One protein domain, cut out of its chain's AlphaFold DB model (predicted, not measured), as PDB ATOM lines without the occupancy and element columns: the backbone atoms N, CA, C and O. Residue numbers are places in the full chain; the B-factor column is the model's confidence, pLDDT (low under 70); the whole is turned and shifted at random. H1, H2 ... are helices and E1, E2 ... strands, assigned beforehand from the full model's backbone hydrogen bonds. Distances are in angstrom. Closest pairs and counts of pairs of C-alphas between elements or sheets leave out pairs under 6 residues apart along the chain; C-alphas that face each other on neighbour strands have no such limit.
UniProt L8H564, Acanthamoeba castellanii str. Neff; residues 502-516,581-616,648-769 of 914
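What this domain is: This is residues 502 to 516, 581 to 616 and 648 to 769 of the 914 residues of a protein of Acanthamoeba castellanii str. Neff (UniProt L8H564). Three long helices make the core: H4 has H5 and H7 packed on it, both nearly in line with it and running opposite ways to it, while H5 and H7 stay apart from each other. The strand hairpin E1 and E2 packs on H5 through E1, with H1 beyond it, and the small hairpin E3 and E4 sits by the last part of H7; residues 606 to 616, with H2, and residues 648 to 658 of H3 stick out from this body as two arms. The printed part has 173 residues with seven named helices and four named strands, in the order E1 E2 H1 H2 H3 E3 E4 H4 H5 H6 H7, and its class is mostly helix. The strands form two antiparallel sheets of two, E1 - E2 and E3 - E4. The whole is compact, with a radius of gyration of the C-alphas of 17.8 A, and flat, spanning 53 by 53 by 28 A.

Where its parts are: The printed part begins with E1, residues 502 to 505, whose C-alpha 502 is at (52.524, 22.725, 16.005). E2, residues 510 to 516, is the longest strand, 19.2 A from first to last C-alpha. After the first cut comes H1, residues 581 to 590, 14.3 A long, and then H2, residues 610 to 616. After the second cut H3, residues 648 to 666, runs 27.0 A. E3, residues 670 to 672, and E4, residues 675 to 678, follow. H4, residues 685 to 703, is 26.7 A long and begins at C-alpha 685, (53.856, 31.846, 31.634). H5, residues 711 to 724, is 19.8 A long, and H6 is residues 733 to 738. H7, residues 744 to 764, is the longest helix, 30.2 A, and ends at C-alpha 764, (43.765, 31.989, 37.933).

How they stand to each other: H4 and H5 form a helical hairpin and touch, at a shallow tilt of 9 degrees, opposite ways; their closest C-alphas, of Gly 691 and Phe 721, are 6.0 A apart. H4 also touches H7, at a shallow tilt of 14 degrees, opposite ways, with the C-alphas of Ile 688 and Leu 754 closest at 6.5 A. H5 and H7 are apart. E1 comes closest to H5 at the C-alphas of Thr 504 and Thr 723, 4.8 A. E1 and E2 are an antiparallel hairpin, with N 503 and O 512 at 2.9 A and N 510 and O 505 at 3.0 A, within hydrogen-bond range. H1 is near E2, and apart from E1. E4 comes closest to H7 at the C-alphas of Gly 675 and Leu 761, 5.3 A. E3 and E4 are an antiparallel hairpin, with N 670 and O 677 at 2.8 A, within hydrogen-bond range. A short antiparallel pairing joins residues 677 to 678 of E4 with residues 681 to 682. H3 and H7 are close but not clearly touching, at a steep tilt of 59 degrees, with the C-alphas of Leu 663 and Leu 753 closest at 7.7 A. H2 and H6 touch no helix. In H1 to H7 every O i to N i+4 pair is within hydrogen-bond range.

The domain as a whole: The two C-alphas farthest apart, of Val 615 and Gly 706, are 58.6 A apart. Residues 517 to 580 are not printed, and C-alphas 516 and 581 are 11.5 A apart across that cut. Residues 617 to 647 are not printed either, with 32.7 A between C-alphas 616 and 648. Of the links that are printed whole, H1 to H2 is long, with residues 591 to 609 between them. The mean pLDDT of the printed part is 72.9; the model's confidence is under 70 at 68 residues, among them 601 to 616, 648 to 682 and 760 to 769.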
ATOM      1  N   ASN A 502      53.243  21.803  16.882       86.94
ATOM      2  CA  ASN A 502      52.524  22.725  16.005       86.94
ATOM      3  C   ASN A 502      53.448  23.255  14.902       86.94
ATOM      4  O   ASN A 502      54.666  23.308  15.070       86.94
ATOM      5  N   VAL A 503      52.872  23.675  13.779       86.56
ATOM      6  CA  VAL A 503      53.558  24.448  12.739       86.56
ATOM      7  C   VAL A 503      52.589  25.457  12.139       86.56
ATOM      8  O   VAL A 503      51.488  25.098  11.715       86.56
ATOM      9  N   THR A 504      53.011  26.719  12.086       86.75
ATOM     10  CA  THR A 504      52.277  27.791  11.419       86.75
ATOM     11  C   THR A 504      53.192  28.551  10.467       86.75
ATOM     12  O   THR A 504      53.997  29.381  10.878       86.75
ATOM     13  N   GLU A 505      53.032  28.308   9.169       84.88
ATOM     14  CA  GLU A 505      53.699  29.063   8.106       84.88
ATOM     15  C   GLU A 505      52.662  29.777   7.243       84.88
ATOM     16  O   GLU A 505      51.833  29.156   6.568       84.88
ATOM     17  N   LEU A 506      52.709  31.108   7.285       84.75
ATOM     18  CA  LEU A 506      51.703  31.974   6.672       84.75
ATOM     19  C   LEU A 506      51.746  31.900   5.138       84.75
ATOM     20  O   LEU A 506      50.706  31.777   4.494       84.75
ATOM     21  N   ASN A 507      52.954  31.864   4.566       81.44
ATOM     22  CA  ASN A 507      53.183  31.833   3.118       81.44
ATOM     23  C   ASN A 507      52.644  30.556   2.445       81.44
ATOM     24  O   ASN A 507      52.137  30.624   1.327       81.44
ATOM     25  N   GLU A 508      52.717  29.407   3.127       78.31
ATOM     26  CA  GLU A 508      52.212  28.116   2.630       78.31
ATOM     27  C   GLU A 508      50.761  27.812   3.053       78.31
ATOM     28  O   GLU A 508      50.224  26.761   2.702       78.31
ATOM     29  N   ASN A 509      50.116  28.686   3.840       80.50
ATOM     30  CA  ASN A 509      48.850  28.386   4.528       80.50
ATOM     31  C   ASN A 509      48.929  27.087   5.372       80.50
ATOM     32  O   ASN A 509      47.980  26.301   5.478       80.50
ATOM     33  N   ARG A 510      50.097  26.830   5.971       81.50
ATOM     34  CA  ARG A 510      50.405  25.597   6.701       81.50
ATOM     35  C   ARG A 510      50.243  25.835   8.196       81.50
ATOM     36  O   ARG A 510      51.218  26.074   8.888       81.50
ATOM     37  N   ASN A 511      48.998  25.783   8.668       84.50
ATOM     38  CA  ASN A 511      48.615  25.913  10.076       84.50
ATOM     39  C   ASN A 511      48.127  24.550  10.611       84.50
ATOM     40  O   ASN A 511      46.986  24.171  10.345       84.50
ATOM     41  N   LYS A 512      48.994  23.762  11.262       84.56
ATOM     42  CA  LYS A 512      48.729  22.348  11.603       84.56
ATOM     43  C   LYS A 512      49.291  21.950  12.967       84.56
ATOM     44  O   LYS A 512      50.465  22.180  13.235       84.56
ATOM     45  N   PHE A 513      48.492  21.229  13.754       85.94
ATOM     46  CA  PHE A 513      48.914  20.633  15.025       85.94
ATOM     47  C   PHE A 513      49.044  19.106  14.930       85.94
ATOM     48  O   PHE A 513      48.387  18.464  14.108       85.94
ATOM     49  N   TYR A 514      49.879  18.528  15.793       86.06
ATOM     50  CA  TYR A 514      50.062  17.089  15.967       86.06
ATOM     51  C   TYR A 514      50.284  16.778  17.455       86.06
ATOM     52  O   TYR A 514      51.370  16.991  17.989       86.06
ATOM     53  N   SER A 515      49.241  16.303  18.132       86.94
ATOM     54  CA  SER A 515      49.283  15.837  19.521       86.94
ATOM     55  C   SER A 515      49.500  14.324  19.554       86.94
ATOM     56  O   SER A 515      48.875  13.593  18.777       86.94
ATOM     57  N   MET A 516      50.371  13.845  20.439       88.12
ATOM     58  CA  MET A 516      50.659  12.424  20.614       88.12
ATOM     59  C   MET A 516      50.700  12.059  22.100       88.12
ATOM     60  O   MET A 516      51.302  12.762  22.907       88.12
ATOM     61  N   ILE A 581      58.912   3.633  18.832       84.50
ATOM     62  CA  ILE A 581      58.022   4.072  17.741       84.50
ATOM     63  C   ILE A 581      57.527   5.504  17.973       84.50
ATOM     64  O   ILE A 581      57.391   6.264  17.017       84.50
ATOM     65  N   TYR A 582      57.284   5.885  19.226       88.62
ATOM     66  CA  TYR A 582      56.917   7.245  19.604       88.62
ATOM     67  C   TYR A 582      58.033   8.236  19.238       88.62
ATOM     68  O   TYR A 582      57.763   9.238  18.577       88.62
ATOM     69  N   ASP A 583      59.289   7.930  19.573       86.19
ATOM     70  CA  ASP A 583      60.452   8.748  19.220       86.19
ATOM     71  C   ASP A 583      60.675   8.805  17.700       86.19
ATOM     72  O   ASP A 583      60.934   9.878  17.168       86.19
ATOM     73  N   LEU A 584      60.470   7.707  16.960       85.81
ATOM     74  CA  LEU A 584      60.518   7.715  15.486       85.81
ATOM     75  C   LEU A 584      59.414   8.564  14.831       85.81
ATOM     76  O   LEU A 584      59.609   9.080  13.726       85.81
ATOM     77  N   ILE A 585      58.244   8.689  15.463       85.12
ATOM     78  CA  ILE A 585      57.193   9.608  15.007       85.12
ATOM     79  C   ILE A 585      57.577  11.045  15.374       85.12
ATOM     80  O   ILE A 585      57.442  11.928  14.535       85.12
ATOM     81  N   LEU A 586      58.099  11.286  16.579       84.62
ATOM     82  CA  LEU A 586      58.542  12.608  17.026       84.62
ATOM     83  C   LEU A 586      59.680  13.162  16.142       84.62
ATOM     84  O   LEU A 586      59.561  14.278  15.637       84.62
ATOM     85  N   GLU A 587      60.711  12.354  15.859       84.31
ATOM     86  CA  GLU A 587      61.817  12.683  14.943       84.31
ATOM     87  C   GLU A 587      61.292  13.058  13.534       84.31
ATOM     88  O   GLU A 587      61.625  14.126  13.029       84.31
ATOM     89  N   ASP A 588      60.403  12.262  12.917       82.94
ATOM     90  CA  ASP A 588      59.834  12.544  11.575       82.94
ATOM     91  C   ASP A 588      58.921  13.790  11.513       82.94
ATOM     92  O   ASP A 588      58.725  14.360  10.433       82.94
ATOM     93  N   LYS A 589      58.326  14.202  12.639       84.25
ATOM     94  CA  LYS A 589      57.422  15.365  12.710       84.25
ATOM     95  C   LYS A 589      58.188  16.660  12.957       84.25
ATOM     96  O   LYS A 589      57.847  17.677  12.352       84.25
ATOM     97  N   SER A 590      59.213  16.610  13.806       82.00
ATOM     98  CA  SER A 590      60.062  17.761  14.123       82.00
ATOM     99  C   SER A 590      61.244  17.959  13.171       82.00
ATOM    100  O   SER A 590      61.904  18.992  13.254       82.00
ATOM    101  N   ASP A 591      61.476  17.043  12.225       78.94
ATOM    102  CA  ASP A 591      62.394  17.256  11.100       78.94
ATOM    103  C   ASP A 591      62.014  18.531  10.315       78.94
ATOM    104  O   ASP A 591      60.948  18.622   9.691       78.94
ATOM    105  N   ALA A 592      62.902  19.528  10.369       62.44
ATOM    106  CA  ALA A 592      62.718  20.848   9.776       62.44
ATOM    107  C   ALA A 592      62.762  20.849   8.238       62.44
ATOM    108  O   ALA A 592      62.166  21.732   7.625       62.44
ATOM    109  N   GLU A 593      63.418  19.866   7.618       60.41
ATOM    110  CA  GLU A 593      63.494  19.727   6.158       60.41
ATOM    111  C   GLU A 593      62.262  18.990   5.603       60.41
ATOM    112  O   GLU A 593      61.904  19.161   4.438       60.41
ATOM    113  N   ALA A 594      61.580  18.193   6.437       66.00
ATOM    114  CA  ALA A 594      60.462  17.352   6.011       66.00
ATOM    115  C   ALA A 594      59.064  17.833   6.441       66.00
ATOM    116  O   ALA A 594      58.101  17.594   5.702       66.00
ATOM    117  N   LYS A 595      58.907  18.400   7.650       74.31
ATOM    118  CA  LYS A 595      57.586  18.702   8.250       74.31
ATOM    119  C   LYS A 595      57.529  19.917   9.185       74.31
ATOM    120  O   LYS A 595      56.463  20.523   9.275       74.31
ATOM    121  N   GLY A 596      58.620  20.265   9.868       77.00
ATOM    122  CA  GLY A 596      58.774  21.532  10.591       77.00
ATOM    123  C   GLY A 596      57.938  21.733  11.863       77.00
ATOM    124  O   GLY A 596      57.789  22.878  12.288       77.00
ATOM    125  N   TYR A 597      57.386  20.684  12.490       83.44
ATOM    126  CA  TYR A 597      56.591  20.864  13.713       83.44
ATOM    127  C   TYR A 597      57.487  21.144  14.929       83.44
ATOM    128  O   TYR A 597      58.302  20.307  15.326       83.44
ATOM    129  N   LYS A 598      57.287  22.296  15.575       82.75
ATOM    130  CA  LYS A 598      57.941  22.658  16.840       82.75
ATOM    131  C   LYS A 598      57.133  22.107  18.019       82.75
ATOM    132  O   LYS A 598      55.904  22.138  17.984       82.75
ATOM    133  N   SER A 599      57.813  21.612  19.053       80.12
ATOM    134  CA  SER A 599      57.165  21.157  20.294       80.12
ATOM    135  C   SER A 599      56.746  22.345  21.167       80.12
ATOM    136  O   SER A 599      57.466  23.340  21.233       80.12
ATOM    137  N   ILE A 600      55.590  22.241  21.829       76.31
ATOM    138  CA  ILE A 600      55.043  23.256  22.738       76.31
ATOM    139  C   ILE A 600      55.045  22.710  24.174       76.31
ATOM    140  O   ILE A 600      54.397  21.702  24.465       76.31
ATOM    141  N   LYS A 601      55.716  23.413  25.095       68.38
ATOM    142  CA  LYS A 601      55.577  23.189  26.545       68.38
ATOM    143  C   LYS A 601      54.232  23.730  27.037       68.38
ATOM    144  O   LYS A 601      53.854  24.838  26.674       68.38
ATOM    145  N   LEU A 602      53.538  22.982  27.894       68.62
ATOM    146  CA  LEU A 602      52.202  23.331  28.397       68.62
ATOM    147  C   LEU A 602      52.097  23.019  29.898       68.62
ATOM    148  O   LEU A 602      52.520  21.953  30.344       68.62
ATOM    149  N   ALA A 603      51.495  23.924  30.675       50.88
ATOM    150  CA  ALA A 603      51.512  23.931  32.146       50.88
ATOM    151  C   ALA A 603      50.857  22.705  32.815       50.88
ATOM    152  O   ALA A 603      51.071  22.461  34.000       50.88
ATOM    153  N   ALA A 604      50.053  21.939  32.073       50.88
ATOM    154  CA  ALA A 604      49.369  20.736  32.550       50.88
ATOM    155  C   ALA A 604      49.683  19.496  31.693       50.88
ATOM    156  O   ALA A 604      48.809  18.665  31.436       50.88
ATOM    157  N   ALA A 605      50.940  19.347  31.267       43.06
ATOM    158  CA  ALA A 605      51.472  18.127  30.648       43.06
ATOM    159  C   ALA A 605      51.657  16.958  31.653       43.06
ATOM    160  O   ALA A 605      52.573  16.147  31.525       43.06
ATOM    161  N   THR A 606      50.802  16.867  32.678       39.75
ATOM    162  CA  THR A 606      50.918  15.880  33.756       39.75
ATOM    163  C   THR A 606      50.483  14.495  33.277       39.75
ATOM    164  O   THR A 606      49.294  14.182  33.217       39.75
ATOM    165  N   VAL A 607      51.484  13.674  32.959       51.47
ATOM    166  CA  VAL A 607      51.432  12.206  32.847       51.47
ATOM    167  C   VAL A 607      50.582  11.613  33.981       51.47
ATOM    168  O   VAL A 607      50.844  11.871  35.155       51.47
ATOM    169  N   GLY A 608      49.526  10.866  33.640       48.34
ATOM    170  CA  GLY A 608      48.520  10.427  34.612       48.34
ATOM    171  C   GLY A 608      47.282   9.744  34.021       48.34
ATOM    172  O   GLY A 608      47.097   9.673  32.807       48.34
ATOM    173  N   SER A 609      46.438   9.221  34.915       46.66
ATOM    174  CA  SER A 609      45.272   8.385  34.593       46.66
ATOM    175  C   SER A 609      44.098   9.157  33.987       46.66
ATOM    176  O   SER A 609      43.774  10.256  34.451       46.66
ATOM    177  N   GLU A 610      43.367   8.553  33.044       46.31
ATOM    178  CA  GLU A 610      42.103   9.116  32.528       46.31
ATOM    179  C   GLU A 610      41.072   9.313  33.657       46.31
ATOM    180  O   GLU A 610      40.389  10.339  33.722       46.31
ATOM    181  N   LYS A 611      41.055   8.403  34.642       42.97
ATOM    182  CA  LYS A 611      40.263   8.557  35.873       42.97
ATOM    183  C   LYS A 611      40.649   9.788  36.694       42.97
ATOM    184  O   LYS A 611      39.777  10.346  37.347       42.97
ATOM    185  N   GLY A 612      41.896  10.259  36.629       41.59
ATOM    186  CA  GLY A 612      42.299  11.532  37.235       41.59
ATOM    187  C   GLY A 612      41.556  12.714  36.607       41.59
ATOM    188  O   GLY A 612      40.904  13.475  37.317       41.59
ATOM    189  N   ARG A 613      41.552  12.796  35.266       40.91
ATOM    190  CA  ARG A 613      40.803  13.823  34.513       40.91
ATOM    191  C   ARG A 613      39.295  13.769  34.793       40.91
ATOM    192  O   ARG A 613      38.694  14.812  35.034       40.91
ATOM    193  N   ALA A 614      38.692  12.579  34.800       32.16
ATOM    194  CA  ALA A 614      37.255  12.420  35.047       32.16
ATOM    195  C   ALA A 614      36.851  12.746  36.501       32.16
ATOM    196  O   ALA A 614      35.835  13.399  36.738       32.16
ATOM    197  N   VAL A 615      37.657  12.337  37.487       31.86
ATOM    198  CA  VAL A 615      37.407  12.636  38.908       31.86
ATOM    199  C   VAL A 615      37.586  14.130  39.193       31.86
ATOM    200  O   VAL A 615      36.795  14.692  39.951       31.86
ATOM    201  N   ASP A 616      38.549  14.803  38.558       31.23
ATOM    202  CA  ASP A 616      38.771  16.247  38.708       31.23
ATOM    203  C   ASP A 616      37.567  17.102  38.273       31.23
ATOM    204  O   ASP A 616      37.269  18.107  38.928       31.23
ATOM    205  N   VAL A 648      27.766  47.709  39.612       55.19
ATOM    206  CA  VAL A 648      29.219  47.557  39.415       55.19
ATOM    207  C   VAL A 648      29.599  46.079  39.299       55.19
ATOM    208  O   VAL A 648      30.417  45.729  38.453       55.19
ATOM    209  N   ARG A 649      28.964  45.183  40.072       57.09
ATOM    210  CA  ARG A 649      29.146  43.727  39.914       57.09
ATOM    211  C   ARG A 649      28.671  43.229  38.547       57.09
ATOM    212  O   ARG A 649      29.252  42.288  38.013       57.09
ATOM    213  N   GLN A 650      27.623  43.825  37.976       54.84
ATOM    214  CA  GLN A 650      27.189  43.518  36.614       54.84
ATOM    215  C   GLN A 650      28.190  44.047  35.587       54.84
ATOM    216  O   GLN A 650      28.705  43.248  34.821       54.84
ATOM    217  N   LEU A 651      28.588  45.320  35.659       54.81
ATOM    218  CA  LEU A 651      29.583  45.895  34.747       54.81
ATOM    219  C   LEU A 651      30.917  45.121  34.750       54.81
ATOM    220  O   LEU A 651      31.519  44.924  33.699       54.81
ATOM    221  N   VAL A 652      31.376  44.642  35.912       56.22
ATOM    222  CA  VAL A 652      32.582  43.800  36.014       56.22
ATOM    223  C   VAL A 652      32.378  42.418  35.377       56.22
ATOM    224  O   VAL A 652      33.308  41.921  34.744       56.22
ATOM    225  N   ARG A 653      31.182  41.815  35.484       60.12
ATOM    226  CA  ARG A 653      30.830  40.586  34.746       60.12
ATOM    227  C   ARG A 653      30.792  40.843  33.242       60.12
ATOM    228  O   ARG A 653      31.493  40.150  32.522       60.12
ATOM    229  N   ASP A 654      30.090  41.879  32.791       56.31
ATOM    230  CA  ASP A 654      29.954  42.235  31.373       56.31
ATOM    231  C   ASP A 654      31.327  42.481  30.716       56.31
ATOM    232  O   ASP A 654      31.606  41.974  29.631       56.31
ATOM    233  N   ILE A 655      32.225  43.209  31.396       60.41
ATOM    234  CA  ILE A 655      33.605  43.449  30.934       60.41
ATOM    235  C   ILE A 655      34.424  42.151  30.917       60.41
ATOM    236  O   ILE A 655      35.198  41.933  29.985       60.41
ATOM    237  N   TYR A 656      34.282  41.289  31.929       59.72
ATOM    238  CA  TYR A 656      34.991  40.009  31.983       59.72
ATOM    239  C   TYR A 656      34.504  39.034  30.904       59.72
ATOM    240  O   TYR A 656      35.324  38.373  30.268       59.72
ATOM    241  N   GLU A 657      33.195  38.970  30.661       59.66
ATOM    242  CA  GLU A 657      32.580  38.165  29.606       59.66
ATOM    243  C   GLU A 657      33.000  38.671  28.222       59.66
ATOM    244  O   GLU A 657      33.480  37.876  27.419       59.66
ATOM    245  N   GLU A 658      32.946  39.979  27.952       63.78
ATOM    246  CA  GLU A 658      33.397  40.551  26.675       63.78
ATOM    247  C   GLU A 658      34.903  40.333  26.440       63.78
ATOM    248  O   GLU A 658      35.301  39.857  25.377       63.78
ATOM    249  N   ALA A 659      35.756  40.584  27.441       58.47
ATOM    250  CA  ALA A 659      37.193  40.319  27.337       58.47
ATOM    251  C   ALA A 659      37.494  38.819  27.140       58.47
ATOM    252  O   ALA A 659      38.380  38.458  26.364       58.47
ATOM    253  N   THR A 660      36.726  37.939  27.791       59.72
ATOM    254  CA  THR A 660      36.798  36.483  27.598       59.72
ATOM    255  C   THR A 660      36.365  36.088  26.187       59.72
ATOM    256  O   THR A 660      37.050  35.296  25.543       59.72
ATOM    257  N   ASN A 661      35.277  36.653  25.667       64.06
ATOM    258  CA  ASN A 661      34.755  36.368  24.330       64.06
ATOM    259  C   ASN A 661      35.712  36.857  23.230       64.06
ATOM    260  O   ASN A 661      35.972  36.132  22.268       64.06
ATOM    261  N   GLN A 662      36.313  38.041  23.381       64.31
ATOM    262  CA  GLN A 662      37.353  38.525  22.463       64.31
ATOM    263  C   GLN A 662      38.625  37.661  22.513       64.31
ATOM    264  O   GLN A 662      39.268  37.445  21.484       64.31
ATOM    265  N   LEU A 663      38.974  37.121  23.686       66.62
ATOM    266  CA  LEU A 663      40.129  36.242  23.851       66.62
ATOM    267  C   LEU A 663      39.894  34.848  23.240       66.62
ATOM    268  O   LEU A 663      40.734  34.377  22.475       66.62
ATOM    269  N   THR A 664      38.752  34.208  23.516       62.97
ATOM    270  CA  THR A 664      38.415  32.846  23.040       62.97
ATOM    271  C   THR A 664      37.985  32.781  21.568       62.97
ATOM    272  O   THR A 664      38.037  31.713  20.951       62.97
ATOM    273  N   SER A 665      37.599  33.913  20.969       65.44
ATOM    274  CA  SER A 665      37.347  34.017  19.524       65.44
ATOM    275  C   SER A 665      38.629  34.197  18.699       65.44
ATOM    276  O   SER A 665      38.727  33.629  17.611       65.44
ATOM    277  N   LYS A 666      39.628  34.937  19.206       67.69
ATOM    278  CA  LYS A 666      40.912  35.175  18.511       67.69
ATOM    279  C   LYS A 666      41.958  34.082  18.762       67.69
ATOM    280  O   LYS A 666      42.654  33.663  17.832       67.69
ATOM    281  N   VAL A 667      42.088  33.627  20.006       63.88
ATOM    282  CA  VAL A 667      42.999  32.544  20.410       63.88
ATOM    283  C   VAL A 667      42.229  31.230  20.389       63.88
ATOM    284  O   VAL A 667      41.072  31.181  20.799       63.88
ATOM    285  N   SER A 668      42.860  30.138  19.953       61.16
ATOM    286  CA  SER A 668      42.258  28.804  20.065       61.16
ATOM    287  C   SER A 668      42.327  28.336  21.525       61.16
ATOM    288  O   SER A 668      43.202  27.546  21.878       61.16
ATOM    289  N   ALA A 669      41.454  28.868  22.390       64.12
ATOM    290  CA  ALA A 669      41.444  28.604  23.830       64.12
ATOM    291  C   ALA A 669      40.068  28.773  24.499       64.12
ATOM    292  O   ALA A 669      39.165  29.411  23.963       64.12
ATOM    293  N   LYS A 670      39.946  28.213  25.707       62.03
ATOM    294  CA  LYS A 670      38.828  28.322  26.656       62.03
ATOM    295  C   LYS A 670      39.409  28.686  28.029       62.03
ATOM    296  O   LYS A 670      40.488  28.213  28.380       62.03
ATOM    297  N   ILE A 671      38.737  29.535  28.807       61.00
ATOM    298  CA  ILE A 671      39.186  29.875  30.170       61.00
ATOM    299  C   ILE A 671      38.545  28.893  31.155       61.00
ATOM    300  O   ILE A 671      37.333  28.689  31.124       61.00
ATOM    301  N   THR A 672      39.346  28.288  32.031       56.97
ATOM    302  CA  THR A 672      38.881  27.369  33.078       56.97
ATOM    303  C   THR A 672      39.483  27.738  34.433       56.97
ATOM    304  O   THR A 672      40.400  28.554  34.536       56.97
ATOM    305  N   ALA A 673      39.020  27.084  35.503       50.97
ATOM    306  CA  ALA A 673      39.592  27.237  36.844       50.97
ATOM    307  C   ALA A 673      41.082  26.828  36.948       50.97
ATOM    308  O   ALA A 673      41.699  27.042  37.988       50.97
ATOM    309  N   ARG A 674      41.665  26.237  35.892       48.09
ATOM    310  CA  ARG A 674      43.081  25.849  35.812       48.09
ATOM    311  C   ARG A 674      43.942  26.842  35.019       48.09
ATOM    312  O   ARG A 674      45.162  26.700  35.008       48.09
ATOM    313  N   GLY A 675      43.331  27.841  34.377       62.88
ATOM    314  CA  GLY A 675      43.999  28.819  33.522       62.88
ATOM    315  C   GLY A 675      43.401  28.874  32.115       62.88
ATOM    316  O   GLY A 675      42.209  28.654  31.916       62.88
ATOM    317  N   LEU A 676      44.243  29.190  31.133       66.31
ATOM    318  CA  LEU A 676      43.857  29.300  29.727       66.31
ATOM    319  C   LEU A 676      44.130  27.967  29.011       66.31
ATOM    320  O   LEU A 676      45.269  27.649  28.665       66.31
ATOM    321  N   GLU A 677      43.081  27.167  28.828       63.75
ATOM    322  CA  GLU A 677      43.111  25.876  28.137       63.75
ATOM    323  C   GLU A 677      43.020  26.081  26.623       63.75
ATOM    324  O   GLU A 677      41.942  26.289  26.067       63.75
ATOM    325  N   THR A 678      44.149  25.975  25.920       65.56
ATOM    326  CA  THR A 678      44.106  25.682  24.480       65.56
ATOM    327  C   THR A 678      43.666  24.223  24.280       65.56
ATOM    328  O   THR A 678      43.938  23.394  25.151       65.56
ATOM    329  N   PRO A 679      43.075  23.830  23.135       55.12
ATOM    330  CA  PRO A 679      42.819  22.417  22.830       55.12
ATOM    331  C   PRO A 679      44.084  21.538  22.803       55.12
ATOM    332  O   PRO A 679      43.995  20.315  22.878       55.12
ATOM    333  N   LEU A 680      45.271  22.153  22.735       61.12
ATOM    334  CA  LEU A 680      46.565  21.485  22.865       61.12
ATOM    335  C   LEU A 680      46.970  21.267  24.337       61.12
ATOM    336  O   LEU A 680      47.680  20.305  24.635       61.12
ATOM    337  N   GLY A 681      46.479  22.099  25.263       64.12
ATOM    338  CA  GLY A 681      46.680  22.039  26.716       64.12
ATOM    339  C   GLY A 681      46.710  23.430  27.372       64.12
ATOM    340  O   GLY A 681      46.505  24.450  26.710       64.12
ATOM    341  N   ILE A 682      46.972  23.485  28.683       67.31
ATOM    342  CA  ILE A 682      47.047  24.758  29.426       67.31
ATOM    343  C   ILE A 682      48.301  25.533  29.029       67.31
ATOM    344  O   ILE A 682      49.410  25.008  29.129       67.31
ATOM    345  N   LEU A 683      48.113  26.780  28.615       72.50
ATOM    346  CA  LEU A 683      49.183  27.692  28.222       72.50
ATOM    347  C   LEU A 683      49.972  28.172  29.454       72.50
ATOM    348  O   LEU A 683      49.375  28.488  30.485       72.50
ATOM    349  N   ASP A 684      51.305  28.210  29.365       77.50
ATOM    350  CA  ASP A 684      52.173  28.579  30.497       77.50
ATOM    351  C   ASP A 684      52.734  30.014  30.421       77.50
ATOM    352  O   ASP A 684      52.781  30.639  29.363       77.50
ATOM    353  N   LEU A 685      53.198  30.541  31.559       75.88
ATOM    354  CA  LEU A 685      53.856  31.846  31.634       75.88
ATOM    355  C   LEU A 685      55.231  31.865  30.940       75.88
ATOM    356  O   LEU A 685      55.573  32.905  30.376       75.88
ATOM    357  N   GLU A 686      55.991  30.755  30.916       78.88
ATOM    358  CA  GLU A 686      57.222  30.665  30.104       78.88
ATOM    359  C   GLU A 686      56.901  30.830  28.610       78.88
ATOM    360  O   GLU A 686      57.531  31.624  27.916       78.88
ATOM    361  N   GLN A 687      55.852  30.150  28.140       80.88
ATOM    362  CA  GLN A 687      55.381  30.188  26.753       80.88
ATOM    363  C   GLN A 687      54.918  31.597  26.328       80.88
ATOM    364  O   GLN A 687      55.130  31.996  25.182       80.88
ATOM    365  N   ILE A 688      54.334  32.386  27.243       83.81
ATOM    366  CA  ILE A 688      54.042  33.809  26.986       83.81
ATOM    367  C   ILE A 688      55.334  34.620  26.859       83.81
ATOM    368  O   ILE A 688      55.444  35.413  25.930       83.81
ATOM    369  N   ALA A 689      56.314  34.425  27.745       84.44
ATOM    370  CA  ALA A 689      57.579  35.166  27.699       84.44
ATOM    371  C   ALA A 689      58.402  34.850  26.431       84.44
ATOM    372  O   ALA A 689      58.970  35.755  25.820       84.44
ATOM    373  N   GLU A 690      58.406  33.591  25.980       86.69
ATOM    374  CA  GLU A 690      58.953  33.200  24.673       86.69
ATOM    375  C   GLU A 690      58.206  33.906  23.516       86.69
ATOM    376  O   GLU A 690      58.835  34.390  22.573       86.69
ATOM    377  N   GLY A 691      56.879  34.057  23.611       88.12
ATOM    378  CA  GLY A 691      56.071  34.823  22.654       88.12
ATOM    379  C   GLY A 691      56.396  36.320  22.638       88.12
ATOM    380  O   GLY A 691      56.557  36.901  21.564       88.12
ATOM    381  N   GLU A 692      56.557  36.936  23.810       89.44
ATOM    382  CA  GLU A 692      56.975  38.337  23.967       89.44
ATOM    383  C   GLU A 692      58.349  38.584  23.328       89.44
ATOM    384  O   GLU A 692      58.534  39.587  22.637       89.44
ATOM    385  N   ALA A 693      59.287  37.640  23.462       90.81
ATOM    386  CA  ALA A 693      60.599  37.712  22.821       90.81
ATOM    387  C   ALA A 693      60.530  37.619  21.281       90.81
ATOM    388  O   ALA A 693      61.289  38.302  20.590       90.81
ATOM    389  N   ILE A 694      59.609  36.824  20.715       91.56
ATOM    390  CA  ILE A 694      59.387  36.790  19.256       91.56
ATOM    391  C   ILE A 694      58.792  38.120  18.770       91.56
ATOM    392  O   ILE A 694      59.251  38.648  17.757       91.56
ATOM    393  N   LEU A 695      57.830  38.697  19.500       92.44
ATOM    394  CA  LEU A 695      57.282  40.019  19.175       92.44
ATOM    395  C   LEU A 695      58.361  41.115  19.260       92.44
ATOM    396  O   LEU A 695      58.407  41.976  18.385       92.44
ATOM    397  N   GLY A 696      59.276  41.050  20.234       90.31
ATOM    398  CA  GLY A 696      60.446  41.936  20.303       90.31
ATOM    399  C   GLY A 696      61.321  41.868  19.044       90.31
ATOM    400  O   GLY A 696      61.595  42.895  18.433       90.31
ATOM    401  N   ARG A 697      61.650  40.658  18.569       93.00
ATOM    402  CA  ARG A 697      62.407  40.473  17.312       93.00
ATOM    403  C   ARG A 697      61.671  41.044  16.093       93.00
ATOM    404  O   ARG A 697      62.309  41.582  15.193       93.00
ATOM    405  N   ILE A 698      60.339  40.946  16.043       91.12
ATOM    406  CA  ILE A 698      59.532  41.585  14.984       91.12
ATOM    407  C   ILE A 698      59.629  43.111  15.093       91.12
ATOM    408  O   ILE A 698      59.812  43.776  14.075       91.12
ATOM    409  N   GLN A 699      59.568  43.662  16.307       90.81
ATOM    410  CA  GLN A 699      59.736  45.093  16.553       90.81
ATOM    411  C   GLN A 699      61.075  45.604  16.008       90.81
ATOM    412  O   GLN A 699      61.070  46.571  15.252       90.81
ATOM    413  N   ASP A 700      62.185  44.916  16.295       89.56
ATOM    414  CA  ASP A 700      63.520  45.283  15.802       89.56
ATOM    415  C   ASP A 700      63.564  45.374  14.263       89.56
ATOM    416  O   ASP A 700      64.081  46.347  13.706       89.56
ATOM    417  N   HIS A 701      62.966  44.402  13.561       86.62
ATOM    418  CA  HIS A 701      62.855  44.410  12.096       86.62
ATOM    419  C   HIS A 701      61.955  45.539  11.556       86.62
ATOM    420  O   HIS A 701      62.214  46.039  10.460       86.62
ATOM    421  N   LEU A 702      60.923  45.958  12.298       85.88
ATOM    422  CA  LEU A 702      60.031  47.062  11.914       85.88
ATOM    423  C   LEU A 702      60.614  48.451  12.234       85.88
ATOM    424  O   LEU A 702      60.288  49.414  11.542       85.88
ATOM    425  N   THR A 703      61.473  48.575  13.252       84.12
ATOM    426  CA  THR A 703      62.095  49.851  13.658       84.12
ATOM    427  C   THR A 703      63.528  50.050  13.152       84.12
ATOM    428  O   THR A 703      64.135  51.078  13.441       84.12
ATOM    429  N   SER A 704      64.086  49.090  12.408       81.38
ATOM    430  CA  SER A 704      65.459  49.155  11.887       81.38
ATOM    431  C   SER A 704      65.685  50.365  10.967       81.38
ATOM    432  O   SER A 704      65.000  50.541   9.958       81.38
ATOM    433  N   THR A 705      66.691  51.183  11.292       49.97
ATOM    434  CA  THR A 705      66.992  52.482  10.660       49.97
ATOM    435  C   THR A 705      67.622  52.358   9.260       49.97
ATOM    436  O   THR A 705      68.736  52.814   9.021       49.97
ATOM    437  N   GLY A 706      66.911  51.726   8.323       58.22
ATOM    438  CA  GLY A 706      67.350  51.524   6.935       58.22
ATOM    439  C   GLY A 706      66.240  51.601   5.878       58.22
ATOM    440  O   GLY A 706      66.522  51.453   4.694       58.22
ATOM    441  N   GLY A 707      64.978  51.811   6.272       58.50
ATOM    442  CA  GLY A 707      63.836  52.000   5.359       58.50
ATOM    443  C   GLY A 707      63.351  50.751   4.606       58.50
ATOM    444  O   GLY A 707      62.213  50.734   4.142       58.50
ATOM    445  N   PHE A 708      64.164  49.695   4.512       67.69
ATOM    446  CA  PHE A 708      63.789  48.419   3.904       67.69
ATOM    447  C   PHE A 708      63.403  47.387   4.975       67.69
ATOM    448  O   PHE A 708      64.265  46.828   5.653       67.69
ATOM    449  N   VAL A 709      62.104  47.118   5.112       74.69
ATOM    450  CA  VAL A 709      61.590  46.036   5.967       74.69
ATOM    451  C   VAL A 709      61.681  44.714   5.203       74.69
ATOM    452  O   VAL A 709      61.016  44.541   4.181       74.69
ATOM    453  N   ASP A 710      62.459  43.756   5.715       82.19
ATOM    454  CA  ASP A 710      62.467  42.391   5.180       82.19
ATOM    455  C   ASP A 710      61.164  41.656   5.541       82.19
ATOM    456  O   ASP A 710      61.035  41.006   6.584       82.19
ATOM    457  N   GLN A 711      60.197  41.741   4.628       80.69
ATOM    458  CA  GLN A 711      58.917  41.041   4.712       80.69
ATOM    459  C   GLN A 711      59.076  39.513   4.803       80.69
ATOM    460  O   GLN A 711      58.205  38.853   5.368       80.69
ATOM    461  N   GLY A 712      60.178  38.937   4.306       83.06
ATOM    462  CA  GLY A 712      60.476  37.510   4.426       83.06
ATOM    463  C   GLY A 712      60.761  37.108   5.872       83.06
ATOM    464  O   GLY A 712      60.110  36.201   6.402       83.06
ATOM    465  N   SER A 713      61.672  37.820   6.544       85.94
ATOM    466  CA  SER A 713      61.946  37.613   7.973       85.94
ATOM    467  C   SER A 713      60.734  37.936   8.849       85.94
ATOM    468  O   SER A 713      60.411  37.147   9.737       85.94
ATOM    469  N   VAL A 714      59.998  39.019   8.574       89.06
ATOM    470  CA  VAL A 714      58.789  39.381   9.345       89.06
ATOM    471  C   VAL A 714      57.675  38.334   9.186       89.06
ATOM    472  O   VAL A 714      57.074  37.926  10.185       89.06
ATOM    473  N   ALA A 715      57.441  37.805   7.980       88.06
ATOM    474  CA  ALA A 715      56.496  36.704   7.762       88.06
ATOM    475  C   ALA A 715      56.935  35.406   8.462       88.06
ATOM    476  O   ALA A 715      56.100  34.718   9.056       88.06
ATOM    477  N   LYS A 716      58.240  35.093   8.457       88.94
ATOM    478  CA  LYS A 716      58.793  33.941   9.185       88.94
ATOM    479  C   LYS A 716      58.594  34.082  10.694       88.94
ATOM    480  O   LYS A 716      58.050  33.168  11.306       88.94
ATOM    481  N   LEU A 717      58.971  35.218  11.285       91.12
ATOM    482  CA  LEU A 717      58.806  35.503  12.717       91.12
ATOM    483  C   LEU A 717      57.334  35.499  13.146       91.12
ATOM    484  O   LEU A 717      57.004  34.949  14.194       91.12
ATOM    485  N   SER A 718      56.440  36.033  12.309       91.25
ATOM    486  CA  SER A 718      54.989  35.934  12.516       91.25
ATOM    487  C   SER A 718      54.542  34.467  12.575       91.25
ATOM    488  O   SER A 718      53.781  34.083  13.460       91.25
ATOM    489  N   GLY A 719      55.064  33.619  11.681       89.12
ATOM    490  CA  GLY A 719      54.869  32.170  11.734       89.12
ATOM    491  C   GLY A 719      55.427  31.522  13.007       89.12
ATOM    492  O   GLY A 719      54.748  30.695  13.616       89.12
ATOM    493  N   GLU A 720      56.614  31.928  13.479       89.62
ATOM    494  CA  GLU A 720      57.172  31.442  14.754       89.62
ATOM    495  C   GLU A 720      56.252  31.788  15.939       89.62
ATOM    496  O   GLU A 720      55.981  30.917  16.767       89.62
ATOM    497  N   PHE A 721      55.708  33.010  15.974       91.00
ATOM    498  CA  PHE A 721      54.754  33.462  16.991       91.00
ATOM    499  C   PHE A 721      53.466  32.622  16.996       91.00
ATOM    500  O   PHE A 721      53.098  32.077  18.036       91.00
ATOM    501  N   TYR A 722      52.806  32.441  15.845       88.44
ATOM    502  CA  TYR A 722      51.584  31.624  15.764       88.44
ATOM    503  C   TYR A 722      51.835  30.118  15.938       88.44
ATOM    504  O   TYR A 722      50.923  29.384  16.322       88.44
ATOM    505  N   THR A 723      53.067  29.657  15.697       86.50
ATOM    506  CA  THR A 723      53.473  28.283  16.012       86.50
ATOM    507  C   THR A 723      53.513  28.073  17.527       86.50
ATOM    508  O   THR A 723      52.993  27.074  18.016       86.50
ATOM    509  N   LEU A 724      54.093  29.020  18.271       84.06
ATOM    510  CA  LEU A 724      54.192  28.966  19.730       84.06
ATOM    511  C   LEU A 724      52.848  29.235  20.431       84.06
ATOM    512  O   LEU A 724      52.561  28.626  21.462       84.06
ATOM    513  N   ILE A 725      52.029  30.139  19.883       85.12
ATOM    514  CA  ILE A 725      50.771  30.611  20.478       85.12
ATOM    515  C   ILE A 725      49.625  30.418  19.462       85.12
ATOM    516  O   ILE A 725      49.371  31.303  18.634       85.12
ATOM    517  N   PRO A 726      48.921  29.266  19.500       77.81
ATOM    518  CA  PRO A 726      47.919  28.901  18.499       77.81
ATOM    519  C   PRO A 726      46.739  29.878  18.407       77.81
ATOM    520  O   PRO A 726      46.043  30.152  19.386       77.81
ATOM    521  N   HIS A 727      46.474  30.356  17.192       79.56
ATOM    522  CA  HIS A 727      45.345  31.224  16.853       79.56
ATOM    523  C   HIS A 727      44.416  30.546  15.836       79.56
ATOM    524  O   HIS A 727      44.864  29.728  15.027       79.56
ATOM    525  N   ARG A 728      43.142  30.960  15.800       73.19
ATOM    526  CA  ARG A 728      42.229  30.621  14.698       73.19
ATOM    527  C   ARG A 728      42.609  31.457  13.468       73.19
ATOM    528  O   ARG A 728      42.227  32.619  13.365       73.19
ATOM    529  N   LEU A 729      43.401  30.889  12.556       73.88
ATOM    530  CA  LEU A 729      43.818  31.554  11.315       73.88
ATOM    531  C   LEU A 729      42.953  31.116  10.127       73.88
ATOM    532  O   LEU A 729      42.817  29.925   9.853       73.88
ATOM    533  N   GLY A 730      42.394  32.092   9.412       71.38
ATOM    534  CA  GLY A 730      41.527  31.861   8.258       71.38
ATOM    535  C   GLY A 730      42.197  31.116   7.096       71.38
ATOM    536  O   GLY A 730      43.415  30.948   7.040       71.38
ATOM    537  N   ARG A 731      41.389  30.636   6.146       75.12
ATOM    538  CA  ARG A 731      41.860  29.747   5.066       75.12
ATOM    539  C   ARG A 731      42.247  30.468   3.776       75.12
ATOM    540  O   ARG A 731      42.915  29.859   2.942       75.12
ATOM    541  N   SER A 732      41.813  31.704   3.553       78.00
ATOM    542  CA  SER A 732      42.120  32.440   2.325       78.00
ATOM    543  C   SER A 732      43.536  33.021   2.346       78.00
ATOM    544  O   SER A 732      44.111  33.320   3.393       78.00
ATOM    545  N   LYS A 733      44.091  33.264   1.152       76.31
ATOM    546  CA  LYS A 733      45.377  33.964   1.005       76.31
ATOM    547  C   LYS A 733      45.338  35.387   1.585       76.31
ATOM    548  O   LYS A 733      46.372  35.890   2.007       76.31
ATOM    549  N   ALA A 734      44.160  36.017   1.630       78.50
ATOM    550  CA  ALA A 734      43.971  37.333   2.236       78.50
ATOM    551  C   ALA A 734      44.074  37.279   3.769       78.50
ATOM    552  O   ALA A 734      44.780  38.092   4.350       78.50
ATOM    553  N   GLU A 735      43.445  36.294   4.418       80.25
ATOM    554  CA  GLU A 735      43.527  36.107   5.876       80.25
ATOM    555  C   GLU A 735      44.950  35.740   6.323       80.25
ATOM    556  O   GLU A 735      45.457  36.308   7.287       80.25
ATOM    557  N   MET A 736      45.636  34.861   5.583       83.81
ATOM    558  CA  MET A 736      47.018  34.477   5.908       83.81
ATOM    559  C   MET A 736      48.029  35.608   5.663       83.81
ATOM    560  O   MET A 736      49.006  35.710   6.400       83.81
ATOM    561  N   ALA A 737      47.779  36.498   4.694       82.69
ATOM    562  CA  ALA A 737      48.552  37.732   4.535       82.69
ATOM    563  C   ALA A 737      48.231  38.757   5.641       82.69
ATOM    564  O   ALA A 737      49.140  39.359   6.207       82.69
ATOM    565  N   ALA A 738      46.956  38.922   6.007       85.88
ATOM    566  CA  ALA A 738      46.539  39.807   7.095       85.88
ATOM    567  C   ALA A 738      47.133  39.389   8.454       85.88
ATOM    568  O   ALA A 738      47.454  40.257   9.264       85.88
ATOM    569  N   ALA A 739      47.336  38.086   8.674       86.94
ATOM    570  CA  ALA A 739      47.965  37.547   9.876       86.94
ATOM    571  C   ALA A 739      49.449  37.937  10.042       86.94
ATOM    572  O   ALA A 739      49.931  37.931  11.176       86.94
ATOM    573  N   ILE A 740      50.173  38.281   8.966       90.44
ATOM    574  CA  ILE A 740      51.575  38.730   9.047       90.44
ATOM    575  C   ILE A 740      51.641  40.009   9.888       90.44
ATOM    576  O   ILE A 740      50.891  40.952   9.641       90.44
ATOM    577  N   ILE A 741      52.539  40.049  10.871       91.00
ATOM    578  CA  ILE A 741      52.716  41.154  11.822       91.00
ATOM    579  C   ILE A 741      53.684  42.185  11.206       91.00
ATOM    580  O   ILE A 741      54.802  42.380  11.668       91.00
ATOM    581  N   ASP A 742      53.263  42.790  10.095       88.75
ATOM    582  CA  ASP A 742      54.035  43.729   9.262       88.75
ATOM    583  C   ASP A 742      53.844  45.215   9.620       88.75
ATOM    584  O   ASP A 742      54.531  46.069   9.061       88.75
ATOM    585  N   THR A 743      52.954  45.540  10.564       88.00
ATOM    586  CA  THR A 743      52.771  46.903  11.087       88.00
ATOM    587  C   THR A 743      52.938  46.956  12.603       88.00
ATOM    588  O   THR A 743      52.665  45.990  13.319       88.00
ATOM    589  N   ILE A 744      53.340  48.130  13.102       85.75
ATOM    590  CA  ILE A 744      53.428  48.418  14.542       85.75
ATOM    591  C   ILE A 744      52.056  48.235  15.215       85.75
ATOM    592  O   ILE A 744      51.981  47.712  16.317       85.75
ATOM    593  N   GLU A 745      50.962  48.566  14.528       84.00
ATOM    594  CA  GLU A 745      49.588  48.407  15.029       84.00
ATOM    595  C   GLU A 745      49.234  46.928  15.286       84.00
ATOM    596  O   GLU A 745      48.684  46.589  16.335       84.00
ATOM    597  N   LYS A 746      49.597  46.027  14.358       86.00
ATOM    598  CA  LYS A 746      49.426  44.572  14.528       86.00
ATOM    599  C   LYS A 746      50.326  44.026  15.636       86.00
ATOM    600  O   LYS A 746      49.903  43.157  16.398       86.00
ATOM    601  N   LEU A 747      51.563  44.518  15.722       86.88
ATOM    602  CA  LEU A 747      52.513  44.156  16.774       86.88
ATOM    603  C   LEU A 747      51.955  44.518  18.159       86.88
ATOM    604  O   LEU A 747      51.923  43.667  19.047       86.88
ATOM    605  N   GLU A 748      51.463  45.746  18.322       82.31
ATOM    606  CA  GLU A 748      50.821  46.215  19.550       82.31
ATOM    607  C   GLU A 748      49.566  45.401  19.889       82.31
ATOM    608  O   GLU A 748      49.391  45.042  21.050       82.31
ATOM    609  N   GLU A 749      48.720  45.035  18.914       84.94
ATOM    610  CA  GLU A 749      47.566  44.156  19.171       84.94
ATOM    611  C   GLU A 749      48.004  42.796  19.744       84.94
ATOM    612  O   GLU A 749      47.369  42.272  20.663       84.94
ATOM    613  N   LYS A 750      49.109  42.220  19.251       87.44
ATOM    614  CA  LYS A 750      49.648  40.970  19.807       87.44
ATOM    615  C   LYS A 750      50.291  41.160  21.179       87.44
ATOM    616  O   LYS A 750      50.133  40.282  22.021       87.44
ATOM    617  N   GLN A 751      50.940  42.294  21.445       85.75
ATOM    618  CA  GLN A 751      51.454  42.623  22.780       85.75
ATOM    619  C   GLN A 751      50.311  42.823  23.800       85.75
ATOM    620  O   GLN A 751      50.375  42.269  24.898       85.75
ATOM    621  N   GLU A 752      49.230  43.526  23.429       81.25
ATOM    622  CA  GLU A 752      48.001  43.655  24.235       81.25
ATOM    623  C   GLU A 752      47.386  42.275  24.539       81.25
ATOM    624  O   GLU A 752      47.036  41.984  25.685       81.25
ATOM    625  N   LEU A 753      47.316  41.395  23.532       82.69
ATOM    626  CA  LEU A 753      46.786  40.036  23.665       82.69
ATOM    627  C   LEU A 753      47.617  39.164  24.620       82.69
ATOM    628  O   LEU A 753      47.047  38.502  25.489       82.69
ATOM    629  N   LEU A 754      48.950  39.181  24.499       83.50
ATOM    630  CA  LEU A 754      49.826  38.433  25.406       83.50
ATOM    631  C   LEU A 754      49.702  38.928  26.845       83.50
ATOM    632  O   LEU A 754      49.590  38.108  27.755       83.50
ATOM    633  N   GLN A 755      49.655  40.243  27.059       80.19
ATOM    634  CA  GLN A 755      49.496  40.815  28.394       80.19
ATOM    635  C   GLN A 755      48.151  40.413  29.029       80.19
ATOM    636  O   GLN A 755      48.128  40.035  30.202       80.19
ATOM    637  N   LEU A 756      47.055  40.394  28.258       76.56
ATOM    638  CA  LEU A 756      45.756  39.890  28.723       76.56
ATOM    639  C   LEU A 756      45.835  38.410  29.137       76.56
ATOM    640  O   LEU A 756      45.402  38.053  30.233       76.56
ATOM    641  N   MET A 757      46.440  37.550  28.310       77.00
ATOM    642  CA  MET A 757      46.648  36.129  28.634       77.00
ATOM    643  C   MET A 757      47.495  35.950  29.906       77.00
ATOM    644  O   MET A 757      47.186  35.113  30.756       77.00
ATOM    645  N   LYS A 758      48.538  36.772  30.064       78.12
ATOM    646  CA  LYS A 758      49.458  36.786  31.210       78.12
ATOM    647  C   LYS A 758      48.735  37.137  32.507       78.12
ATOM    648  O   LYS A 758      48.977  36.502  33.531       78.12
ATOM    649  N   ASP A 759      47.844  38.123  32.467       72.88
ATOM    650  CA  ASP A 759      47.101  38.575  33.641       72.88
ATOM    651  C   ASP A 759      45.928  37.647  33.989       72.88
ATOM    652  O   ASP A 759      45.723  37.372  35.171       72.88
ATOM    653  N   VAL A 760      45.259  37.041  32.997       69.75
ATOM    654  CA  VAL A 760      44.313  35.929  33.220       69.75
ATOM    655  C   VAL A 760      45.010  34.760  33.927       69.75
ATOM    656  O   VAL A 760      44.520  34.287  34.950       69.75
ATOM    657  N   LEU A 761      46.189  34.327  33.459       68.38
ATOM    658  CA  LEU A 761      46.935  33.235  34.100       68.38
ATOM    659  C   LEU A 761      47.411  33.583  35.522       68.38
ATOM    660  O   LEU A 761      47.319  32.736  36.412       68.38
ATOM    661  N   LYS A 762      47.876  34.816  35.773       66.12
ATOM    662  CA  LYS A 762      48.204  35.287  37.135       66.12
ATOM    663  C   LYS A 762      46.981  35.288  38.054       66.12
ATOM    664  O   LYS A 762      47.112  34.914  39.216       66.12
ATOM    665  N   TYR A 763      45.820  35.707  37.548       63.12
ATOM    666  CA  TYR A 763      44.572  35.739  38.309       63.12
ATOM    667  C   TYR A 763      44.096  34.322  38.656       63.12
ATOM    668  O   TYR A 763      43.863  34.026  39.823       63.12
ATOM    669  N   CYS A 764      44.080  33.399  37.686       55.44
ATOM    670  CA  CYS A 764      43.765  31.989  37.933       55.44
ATOM    671  C   CYS A 764      44.713  31.346  38.966       55.44
ATOM    672  O   CYS A 764      44.258  30.590  39.822       55.44
ATOM    673  N   ARG A 765      46.015  31.684  38.949       57.12
ATOM    674  CA  ARG A 765      46.998  31.220  39.952       57.12
ATOM    675  C   ARG A 765      46.834  31.849  41.347       57.12
ATOM    676  O   ARG A 765      47.458  31.355  42.279       57.12
ATOM    677  N   ARG A 766      46.023  32.903  41.509       46.34
ATOM    678  CA  ARG A 766      45.774  33.598  42.791       46.34
ATOM    679  C   ARG A 766      44.484  33.191  43.513       46.34
ATOM    680  O   ARG A 766      44.212  33.718  44.582       46.34
ATOM    681  N   GLY A 767      43.732  32.229  42.976       39.31
ATOM    682  CA  GLY A 767      42.548  31.668  43.631       39.31
ATOM    683  C   GLY A 767      41.235  32.214  43.068       39.31
ATOM    684  O   GLY A 767      40.884  33.380  43.223       39.31
ATOM    685  N   PHE A 768      40.468  31.340  42.419       35.88
ATOM    686  CA  PHE A 768      39.203  31.700  41.781       35.88
ATOM    687  C   PHE A 768      38.036  31.658  42.786       35.88
ATOM    688  O   PHE A 768      37.325  30.658  42.903       35.88
ATOM    689  N   ALA A 769      37.841  32.752  43.531       33.50
ATOM    690  CA  ALA A 769      36.785  32.884  44.544       33.50
ATOM    691  C   ALA A 769      35.435  33.423  44.009       33.50
ATOM    692  O   ALA A 769      34.474  33.537  44.770       33.50
TER     693      ALA A 769